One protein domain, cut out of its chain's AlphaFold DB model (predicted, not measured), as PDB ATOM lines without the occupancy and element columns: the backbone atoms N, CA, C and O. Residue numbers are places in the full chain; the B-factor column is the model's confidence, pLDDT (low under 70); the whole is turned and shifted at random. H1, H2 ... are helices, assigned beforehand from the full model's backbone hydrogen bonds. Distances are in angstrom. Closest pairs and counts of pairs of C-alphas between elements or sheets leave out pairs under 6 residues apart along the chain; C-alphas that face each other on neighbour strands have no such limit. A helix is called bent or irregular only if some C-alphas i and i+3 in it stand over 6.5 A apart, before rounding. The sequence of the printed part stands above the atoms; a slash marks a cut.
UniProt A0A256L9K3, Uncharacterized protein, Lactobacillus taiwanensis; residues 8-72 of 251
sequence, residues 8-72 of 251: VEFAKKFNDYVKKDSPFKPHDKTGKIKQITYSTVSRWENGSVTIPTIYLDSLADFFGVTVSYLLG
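Overview. This is residues 8 to 72 of the 251 residues of an uncharacterized protein of Lactobacillus taiwanensis (UniProt A0A256L9K3). The longest helix, H1, forms one side of a small helical domain, with H2 packed on its first residues and H3 on residues 14 to 18, both crosswise to H1, while the short H4 packs on H3 away from H1. The long link from H1 to H2, residues 21 to 37, makes a wide loop that reaches out to Thr 30. The printed part has 65 residues with four named helices, in the order H1, H2, H3, H4, and no named strand; the class is all helix. The whole is compact and rounded, with a radius of gyration of the C-alphas of 11.3 A and spans of 27 by 25 by 24 A.

Along the chain. H1 holds residues 8 to 20, 18.6 A from C-alpha 8 at (271.837, 239.968, 291.367) to C-alpha 20 at (263.518, 223.729, 287.849). H2 holds residues 38 to 45, 10.6 A long. H3, residues 53 to 63, is 15.9 A long and irregular: C-alphas 54 and 57 are 7.3 A apart. H4 holds residues 67 to 71 and ends with C-alpha 71 at (272.712, 228.511, 310.428).

Arrangement. H1 touches H2 with residues 8 to 11 alone, about perpendicular at 81 degrees; the closest C-alphas, of Val 8 and Tyr 38, are 5.0 A apart. H1 touches H3 with residues 14 to 18 alone, about perpendicular at 84 degrees; the closest C-alphas, of Val 18 and Ser 58, are 7.0 A apart. H3 touches H4, closest at the C-alphas of Ala 60 and Val 67, 5.3 A. H2 is apart from H3 and from H4, and H1 is apart from H4. Every O i to N i+4 pair is within hydrogen-bond range in H1, H2 and H4; in H3 5 of 7 are.

Size, cuts and confidence. The two C-alphas farthest apart are those of Thr 30 and Gly 72, 30.3 A. The printed part has no cut. The link from H1 to H2 is long, that from H2 to H3 short and that from H3 to H4 tight. The mean pLDDT of the printed part is 90.6, and no printed residue is under 70.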
ATOM      1  N   VAL A   8     272.815 240.023 292.465       94.19
ATOM      2  CA  VAL A   8     271.837 239.968 291.367       94.19
ATOM      3  C   VAL A   8     271.912 238.627 290.638       94.19
ATOM      4  O   VAL A   8     270.885 237.988 290.399       94.19
ATOM      5  N   GLU A   9     273.121 238.176 290.304       95.00
ATOM      6  CA  GLU A   9     273.337 236.888 289.643       95.00
ATOM      7  C   GLU A   9     272.957 235.717 290.543       95.00
ATOM      8  O   GLU A   9     272.332 234.769 290.064       95.00
ATOM      9  N   PHE A  10     273.286 235.790 291.834       95.38
ATOM     10  CA  PHE A  10     272.884 234.794 292.819       95.38
ATOM     11  C   PHE A  10     271.359 234.701 292.909       95.38
ATOM     12  O   PHE A  10     270.817 233.614 292.723       95.38
ATOM     13  N   ALA A  11     270.655 235.826 293.095       96.06
ATOM     14  CA  ALA A  11     269.193 235.831 293.178       96.06
ATOM     15  C   ALA A  11     268.549 235.195 291.937       96.06
ATOM     16  O   ALA A  11     267.613 234.404 292.053       96.06
ATOM     17  N   LYS A  12     269.071 235.506 290.743       96.19
ATOM     18  CA  LYS A  12     268.584 234.925 289.488       96.19
ATOM     19  C   LYS A  12     268.814 233.413 289.443       96.19
ATOM     20  O   LYS A  12     267.859 232.668 289.243       96.19
ATOM     21  N   LYS A  13     270.049 232.960 289.678       95.94
ATOM     22  CA  LYS A  13     270.411 231.533 289.645       95.94
ATOM     23  C   LYS A  13     269.647 230.716 290.674       95.94
ATOM     24  O   LYS A  13     269.132 229.657 290.336       95.94
ATOM     25  N   PHE A  14     269.533 231.227 291.893       95.81
ATOM     26  CA  PHE A  14     268.794 230.570 292.959       95.81
ATOM     27  C   PHE A  14     267.307 230.440 292.606       95.81
ATOM     28  O   PHE A  14     266.744 229.355 292.707       95.81
ATOM     29  N   ASN A  15     266.671 231.508 292.113       96.12
ATOM     30  CA  ASN A  15     265.270 231.448 291.690       96.12
ATOM     31  C   ASN A  15     265.045 230.495 290.504       96.12
ATOM     32  O   ASN A  15     263.999 229.849 290.437       96.12
ATOM     33  N   ASP A  16     265.989 230.421 289.562       96.12
ATOM     34  CA  ASP A  16     265.920 229.490 288.431       96.12
ATOM     35  C   ASP A  16     266.040 228.035 288.905       96.12
ATOM     36  O   ASP A  16     265.228 227.196 288.510       96.12
ATOM     37  N   TYR A  17     266.978 227.764 289.812       95.06
ATOM     38  CA  TYR A  17     267.169 226.459 290.442       95.06
ATOM     39  C   TYR A  17     265.941 226.030 291.267       95.06
ATOM     40  O   TYR A  17     265.430 224.928 291.085       95.06
ATOM     41  N   VAL A  18     265.378 226.920 292.092       94.94
ATOM     42  CA  VAL A  18     264.160 226.649 292.881       94.94
ATOM     43  C   VAL A  18     262.976 226.252 291.992       94.94
ATOM     44  O   VAL A  18     262.144 225.428 292.370       94.94
ATOM     45  N   LYS A  19     262.876 226.833 290.793       93.00
ATOM     46  CA  LYS A  19     261.795 226.506 289.855       93.00
ATOM     47  C   LYS A  19     261.993 225.146 289.193       93.00
ATOM     48  O   LYS A  19     261.010 224.417 289.052       93.00
ATOM     49  N   LYS A  20     263.218 224.852 288.750       91.50
ATOM     50  CA  LYS A  20     263.518 223.729 287.849       91.50
ATOM     51  C   LYS A  20     263.960 222.469 288.580       91.50
ATOM     52  O   LYS A  20     263.422 221.405 288.297       91.50
ATOM     53  N   ASP A  21     264.881 222.614 289.524       86.81
ATOM     54  CA  ASP A  21     265.725 221.509 289.982       86.81
ATOM     55  C   ASP A  21     265.564 221.226 291.481       86.81
ATOM     56  O   ASP A  21     265.773 220.097 291.916       86.81
ATOM     57  N   SER A  22     265.167 222.223 292.282       88.12
ATOM     58  CA  SER A  22     265.117 222.055 293.735       88.12
ATOM     59  C   SER A  22     263.972 221.141 294.195       88.12
ATOM     60  O   SER A  22     262.812 221.377 293.820       88.12
ATOM     61  N   PRO A  23     264.251 220.163 295.081       87.81
ATOM     62  CA  PRO A  23     263.215 219.379 295.749       87.81
ATOM     63  C   PRO A  23     262.464 220.199 296.813       87.81
ATOM     64  O   PRO A  23     261.341 219.849 297.178       87.81
ATOM     65  N   PHE A  24     263.041 221.314 297.276       90.56
ATOM     66  CA  PHE A  24     262.475 222.174 298.312       90.56
ATOM     67  C   PHE A  24     262.053 223.517 297.714       90.56
ATOM     68  O   PHE A  24     262.879 224.363 297.375       90.56
ATOM     69  N   LYS A  25     260.741 223.734 297.585       91.50
ATOM     70  CA  LYS A  25     260.193 224.963 297.000       91.50
ATOM     71  C   LYS A  25     259.651 225.870 298.110       91.50
ATOM     72  O   LYS A  25     258.711 225.481 298.797       91.50
ATOM     73  N   PRO A  26     260.203 227.079 298.312       91.31
ATOM     74  CA  PRO A  26     259.673 228.028 299.279       91.31
ATOM     75  C   PRO A  26     258.322 228.536 298.782       91.31
ATOM     76  O   PRO A  26     258.249 229.146 297.717       91.31
ATOM     77  N   HIS A  27     257.257 228.321 299.551       91.56
ATOM     78  CA  HIS A  27     255.918 228.813 299.227       91.56
ATOM     79  C   HIS A  27     255.522 229.992 300.122       91.56
ATOM     80  O   HIS A  27     255.929 230.094 301.281       91.56
ATOM     81  N   ASP A  28     254.734 230.916 299.578       88.94
ATOM     82  CA  ASP A  28     254.050 231.932 300.368       88.94
ATOM     83  C   ASP A  28     252.786 231.368 301.040       88.94
ATOM     84  O   ASP A  28     252.419 230.204 300.873       88.94
ATOM     85  N   LYS A  29     252.079 232.218 301.794       88.00
ATOM     86  CA  LYS A  29     250.825 231.843 302.468       88.00
ATOM     87  C   LYS A  29     249.718 231.398 301.500       88.00
ATOM     88  O   LYS A  29     248.737 230.817 301.943       88.00
ATOM     89  N   THR A  30     249.855 231.696 300.208       87.56
ATOM     90  CA  THR A  30     248.900 231.348 299.148       87.56
ATOM     91  C   THR A  30     249.321 230.108 298.355       87.56
ATOM     92  O   THR A  30     248.644 229.734 297.402       87.56
ATOM     93  N   GLY A  31     250.433 229.466 298.731       88.12
ATOM     94  CA  GLY A  31     250.959 228.285 298.051       88.12
ATOM     95  C   GLY A  31     251.758 228.596 296.782       88.12
ATOM     96  O   GLY A  31     252.143 227.673 296.068       88.12
ATOM     97  N   LYS A  32     252.062 229.862 296.472       91.25
ATOM     98  CA  LYS A  32     252.888 230.222 295.306       91.25
ATOM     99  C   LYS A  32     254.367 230.217 295.661       91.25
ATOM    100  O   LYS A  32     254.741 230.616 296.758       91.25
ATOM    101  N   ILE A  33     255.213 229.803 294.712       92.06
ATOM    102  CA  ILE A  33     256.669 229.807 294.900       92.06
ATOM    103  C   ILE A  33     257.144 231.243 295.141       92.06
ATOM    104  O   ILE A  33     256.990 232.120 294.287       92.06
ATOM    105  N   LYS A  34     257.747 231.470 296.304       93.81
ATOM    106  CA  LYS A  34     258.197 232.775 296.769       93.81
ATOM    107  C   LYS A  34     259.643 233.024 296.343       93.81
ATOM    108  O   LYS A  34     260.581 232.517 296.951       93.81
ATOM    109  N   GLN A  35     259.821 233.849 295.319       93.12
ATOM    110  CA  GLN A  35     261.136 234.228 294.796       93.12
ATOM    111  C   GLN A  35     261.844 235.250 295.692       93.12
ATOM    112  O   GLN A  35     261.197 236.028 296.394       93.12
ATOM    113  N   ILE A  36     263.175 235.272 295.627       95.12
ATOM    114  CA  ILE A  36     264.007 236.272 296.307       95.12
ATOM    115  C   ILE A  36     264.465 237.363 295.338       95.12
ATOM    116  O   ILE A  36     264.675 237.120 294.151       95.12
ATOM    117  N   THR A  37     264.641 238.577 295.846       95.81
ATOM    118  CA  THR A  37     265.195 239.718 295.099       95.81
ATOM    119  C   THR A  37     266.648 239.970 295.497       95.81
ATOM    120  O   THR A  37     267.066 239.560 296.579       95.81
ATOM    121  N   TYR A  38     267.403 240.734 294.698       93.44
ATOM    122  CA  TYR A  38     268.765 241.155 295.071       93.44
ATOM    123  C   TYR A  38     268.799 241.862 296.441       93.44
ATOM    124  O   TYR A  38     269.693 241.634 297.247       93.44
ATOM    125  N   SER A  39     267.780 242.677 296.744       89.75
ATOM    126  CA  SER A  39     267.660 243.388 298.019       89.75
ATOM    127  C   SER A  39     267.428 242.446 299.202       89.75
ATOM    128  O   SER A  39     267.830 242.754 300.319       89.75
ATOM    129  N   THR A  40     266.808 241.288 298.962       94.06
ATOM    130  CA  THR A  40     266.660 240.232 299.970       94.06
ATOM    131  C   THR A  40     268.012 239.590 300.263       94.06
ATOM    132  O   THR A  40     268.380 239.475 301.427       94.06
ATOM    133  N   VAL A  41     268.781 239.266 299.218       93.69
ATOM    134  CA  VAL A  41     270.138 238.707 299.336       93.69
ATOM    135  C   VAL A  41     271.052 239.665 300.095       93.69
ATOM    136  O   VAL A  41     271.672 239.269 301.074       93.69
ATOM    137  N   SER A  42     271.050 240.946 299.722       92.75
ATOM    138  CA  SER A  42     271.831 241.984 300.403       92.75
ATOM    139  C   SER A  42     271.530 242.056 301.903       92.75
ATOM    140  O   SER A  42     272.451 242.115 302.713       92.75
ATOM    141  N   ARG A  43     270.244 241.997 302.285       92.38
ATOM    142  CA  ARG A  43     269.813 242.008 303.695       92.38
ATOM    143  C   ARG A  43     270.208 240.749 304.466       92.38
ATOM    144  O   ARG A  43     270.326 240.809 305.687       92.38
ATOM    145  N   TRP A  44     270.343 239.617 303.782       92.06
ATOM    146  CA  TRP A  44     270.812 238.374 304.390       92.06
ATOM    147  C   TRP A  44     272.327 238.400 304.586       92.06
ATOM    148  O   TRP A  44     272.797 238.113 305.681       92.06
ATOM    149  N   GLU A  45     273.081 238.815 303.566       85.50
ATOM    150  CA  GLU A  45     274.548 238.883 303.612       85.50
ATOM    151  C   GLU A  45     275.064 239.883 304.651       85.50
ATOM    152  O   GLU A  45     276.057 239.620 305.321       85.50
ATOM    153  N   ASN A  46     274.382 241.019 304.827       86.56
ATOM    154  CA  ASN A  46     274.768 242.019 305.825       86.56
ATOM    155  C   ASN A  46     274.168 241.772 307.224       86.56
ATOM    156  O   ASN A  46     274.373 242.587 308.122       86.56
ATOM    157  N   GLY A  47     273.400 240.692 307.409       82.12
ATOM    158  CA  GLY A  47     272.774 240.346 308.687       82.12
ATOM    159  C   GLY A  47     271.653 241.286 309.144       82.12
ATOM    160  O   GLY A  47     271.181 241.165 310.272       82.12
ATOM    161  N   SER A  48     271.185 242.208 308.294       82.62
ATOM    162  CA  SER A  48     270.067 243.103 308.615       82.62
ATOM    163  C   SER A  48     268.751 242.346 308.796       82.62
ATOM    164  O   SER A  48     267.866 242.833 309.500       82.62
ATOM    165  N   VAL A  49     268.588 241.199 308.128       84.06
ATOM    166  CA  VAL A  49     267.411 240.332 308.240       84.06
ATOM    167  C   VAL A  49     267.855 238.875 308.276       84.06
ATOM    168  O   VAL A  49     268.631 238.432 307.434       84.06
ATOM    169  N   THR A  50     267.306 238.106 309.213       83.94
ATOM    170  CA  THR A  50     267.525 236.659 309.282       83.94
ATOM    171  C   THR A  50     266.842 235.943 308.122       83.94
ATOM    172  O   THR A  50     265.709 236.272 307.757       83.94
ATOM    173  N   ILE A  51     267.494 234.913 307.587       88.38
ATOM    174  CA  ILE A  51     266.929 234.075 306.530       88.38
ATOM    175  C   ILE A  51     265.659 233.384 307.064       88.38
ATOM    176  O   ILE A  51     265.728 232.683 308.075       88.38
ATOM    177  N   PRO A  52     264.486 233.570 306.431       89.38
ATOM    178  CA  PRO A  52     263.274 232.863 306.827       89.38
ATOM    179  C   PRO A  52     263.430 231.351 306.662       89.38
ATOM    180  O   PRO A  52     263.986 230.889 305.665       89.38
ATOM    181  N   THR A  53     262.858 230.581 307.589       86.00
ATOM    182  CA  THR A  53     262.997 229.115 307.638       86.00
ATOM    183  C   THR A  53     262.583 228.418 306.346       86.00
ATOM    184  O   THR A  53     263.227 227.458 305.943       86.00
ATOM    185  N   ILE A  54     261.584 228.962 305.641       89.81
ATOM    186  CA  ILE A  54     261.089 228.441 304.359       89.81
ATOM    187  C   ILE A  54     262.152 228.364 303.250       89.81
ATOM    188  O   ILE A  54     261.940 227.654 302.275       89.81
ATOM    189  N   TYR A  55     263.262 229.102 303.367       94.00
ATOM    190  CA  TYR A  55     264.345 229.101 302.381       94.00
ATOM    191  C   TYR A  55     265.517 228.193 302.759       94.00
ATOM    192  O   TYR A  55     266.357 227.925 301.902       94.00
ATOM    193  N   LEU A  56     265.609 227.733 304.008       91.56
ATOM    194  CA  LEU A  56     266.824 227.102 304.527       91.56
ATOM    195  C   LEU A  56     267.175 225.805 303.801       91.56
ATOM    196  O   LEU A  56     268.309 225.668 303.358       91.56
ATOM    197  N   ASP A  57     266.207 224.909 303.612       92.31
ATOM    198  CA  ASP A  57     266.439 223.642 302.908       92.31
ATOM    199  C   ASP A  57     266.833 223.881 301.446       92.31
ATOM    200  O   ASP A  57     267.804 223.313 300.953       92.31
ATOM    201  N   SER A  58     266.139 224.801 300.766       93.88
ATOM    202  CA  SER A  58     266.443 225.151 299.372       93.88
ATOM    203  C   SER A  58     267.822 225.795 299.200       93.88
ATOM    204  O   SER A  58     268.495 225.546 298.204       93.88
ATOM    205  N   LEU A  59     268.263 226.611 300.161       94.00
ATOM    206  CA  LEU A  59     269.601 227.206 300.160       94.00
ATOM    207  C   LEU A  59     270.668 226.158 300.474       94.00
ATOM    208  O   LEU A  59     271.716 226.155 299.833       94.00
ATOM    209  N   ALA A  60     270.406 225.277 301.440       93.31
ATOM    210  CA  ALA A  60     271.322 224.215 301.835       93.31
ATOM    211  C   ALA A  60     271.599 223.287 300.648       93.31
ATOM    212  O   ALA A  60     272.760 223.067 300.300       93.31
ATOM    213  N   ASP A  61     270.538 222.855 299.961       94.06
ATOM    214  CA  ASP A  61     270.644 222.021 298.764       94.06
ATOM    215  C   ASP A  61     271.350 222.759 297.614       94.06
ATOM    216  O   ASP A  61     272.273 222.222 297.007       94.06
ATOM    217  N   PHE A  62     271.011 224.033 297.376       94.31
ATOM    218  CA  PHE A  62     271.646 224.845 296.330       94.31
ATOM    219  C   PHE A  62     273.166 224.985 296.498       94.31
ATOM    220  O   PHE A  62     273.904 224.986 295.513       94.31
ATOM    221  N   PHE A  63     273.639 225.122 297.737       92.12
ATOM    222  CA  PHE A  63     275.065 225.233 298.046       92.12
ATOM    223  C   PHE A  63     275.749 223.880 298.287       92.12
ATOM    224  O   PHE A  63     276.974 223.842 298.392       92.12
ATOM    225  N   GLY A  64     274.993 222.783 298.380       92.25
ATOM    226  CA  GLY A  64     275.526 221.467 298.733       92.25
ATOM    227  C   GLY A  64     276.066 221.400 300.166       92.25
ATOM    228  O   GLY A  64     277.059 220.724 300.425       92.25
ATOM    229  N   VAL A  65     275.444 222.127 301.097       90.00
ATOM    230  CA  VAL A  65     275.827 222.181 302.517       90.00
ATOM    231  C   VAL A  65     274.656 221.763 303.402       90.00
ATOM    232  O   VAL A  65     273.517 221.689 302.956       90.00
ATOM    233  N   THR A  66     274.904 221.493 304.683       91.56
ATOM    234  CA  THR A  66     273.816 221.186 305.621       91.56
ATOM    235  C   THR A  66     273.097 222.461 306.070       91.56
ATOM    236  O   THR A  66     273.699 223.531 306.160       91.56
ATOM    237  N   VAL A  67     271.818 222.352 306.449       87.81
ATOM    238  CA  VAL A  67     271.082 223.467 307.080       87.81
ATOM    239  C   VAL A  67     271.821 223.974 308.326       87.81
ATOM    240  O   VAL A  67     271.915 225.179 308.552       87.81
ATOM    241  N   SER A  68     272.429 223.061 309.091       84.50
ATOM    242  CA  SER A  68     273.269 223.408 310.241       84.50
ATOM    243  C   SER A  68     274.510 224.219 309.861       84.50
ATOM    244  O   SER A  68     274.981 224.998 310.682       84.50
ATOM    245  N   TYR A  69     275.061 224.045 308.660       85.56
ATOM    246  CA  TYR A  69     276.189 224.844 308.189       85.56
ATOM    247  C   TYR A  69     275.750 226.277 307.857       85.56
ATOM    248  O   TYR A  69     276.421 227.223 308.260       85.56
ATOM    249  N   LEU A  70     274.587 226.451 307.212       85.94
ATOM    250  CA  LEU A  70     274.026 227.778 306.905       85.94
ATOM    251  C   LEU A  70     273.634 228.573 308.152       85.94
ATOM    252  O   LEU A  70     273.798 229.789 308.192       85.94
ATOM    253  N   LEU A  71     273.098 227.890 309.163       79.62
ATOM    254  CA  LEU A  71     272.712 228.511 310.428       79.62
ATOM    255  C   LEU A  71     273.891 228.674 311.401       79.62
ATOM    256  O   LEU A  71     273.745 229.343 312.427       79.62
ATOM    257  N   GLY A  72     275.036 228.044 311.114       71.44
ATOM    258  CA  GLY A  72     276.082 227.793 312.101       71.44
ATOM    259  C   GLY A  72     275.587 226.902 313.253       71.44
ATOM    260  O   GLY A  72     274.427 226.468 313.247       71.44
TER     261      GLY A  72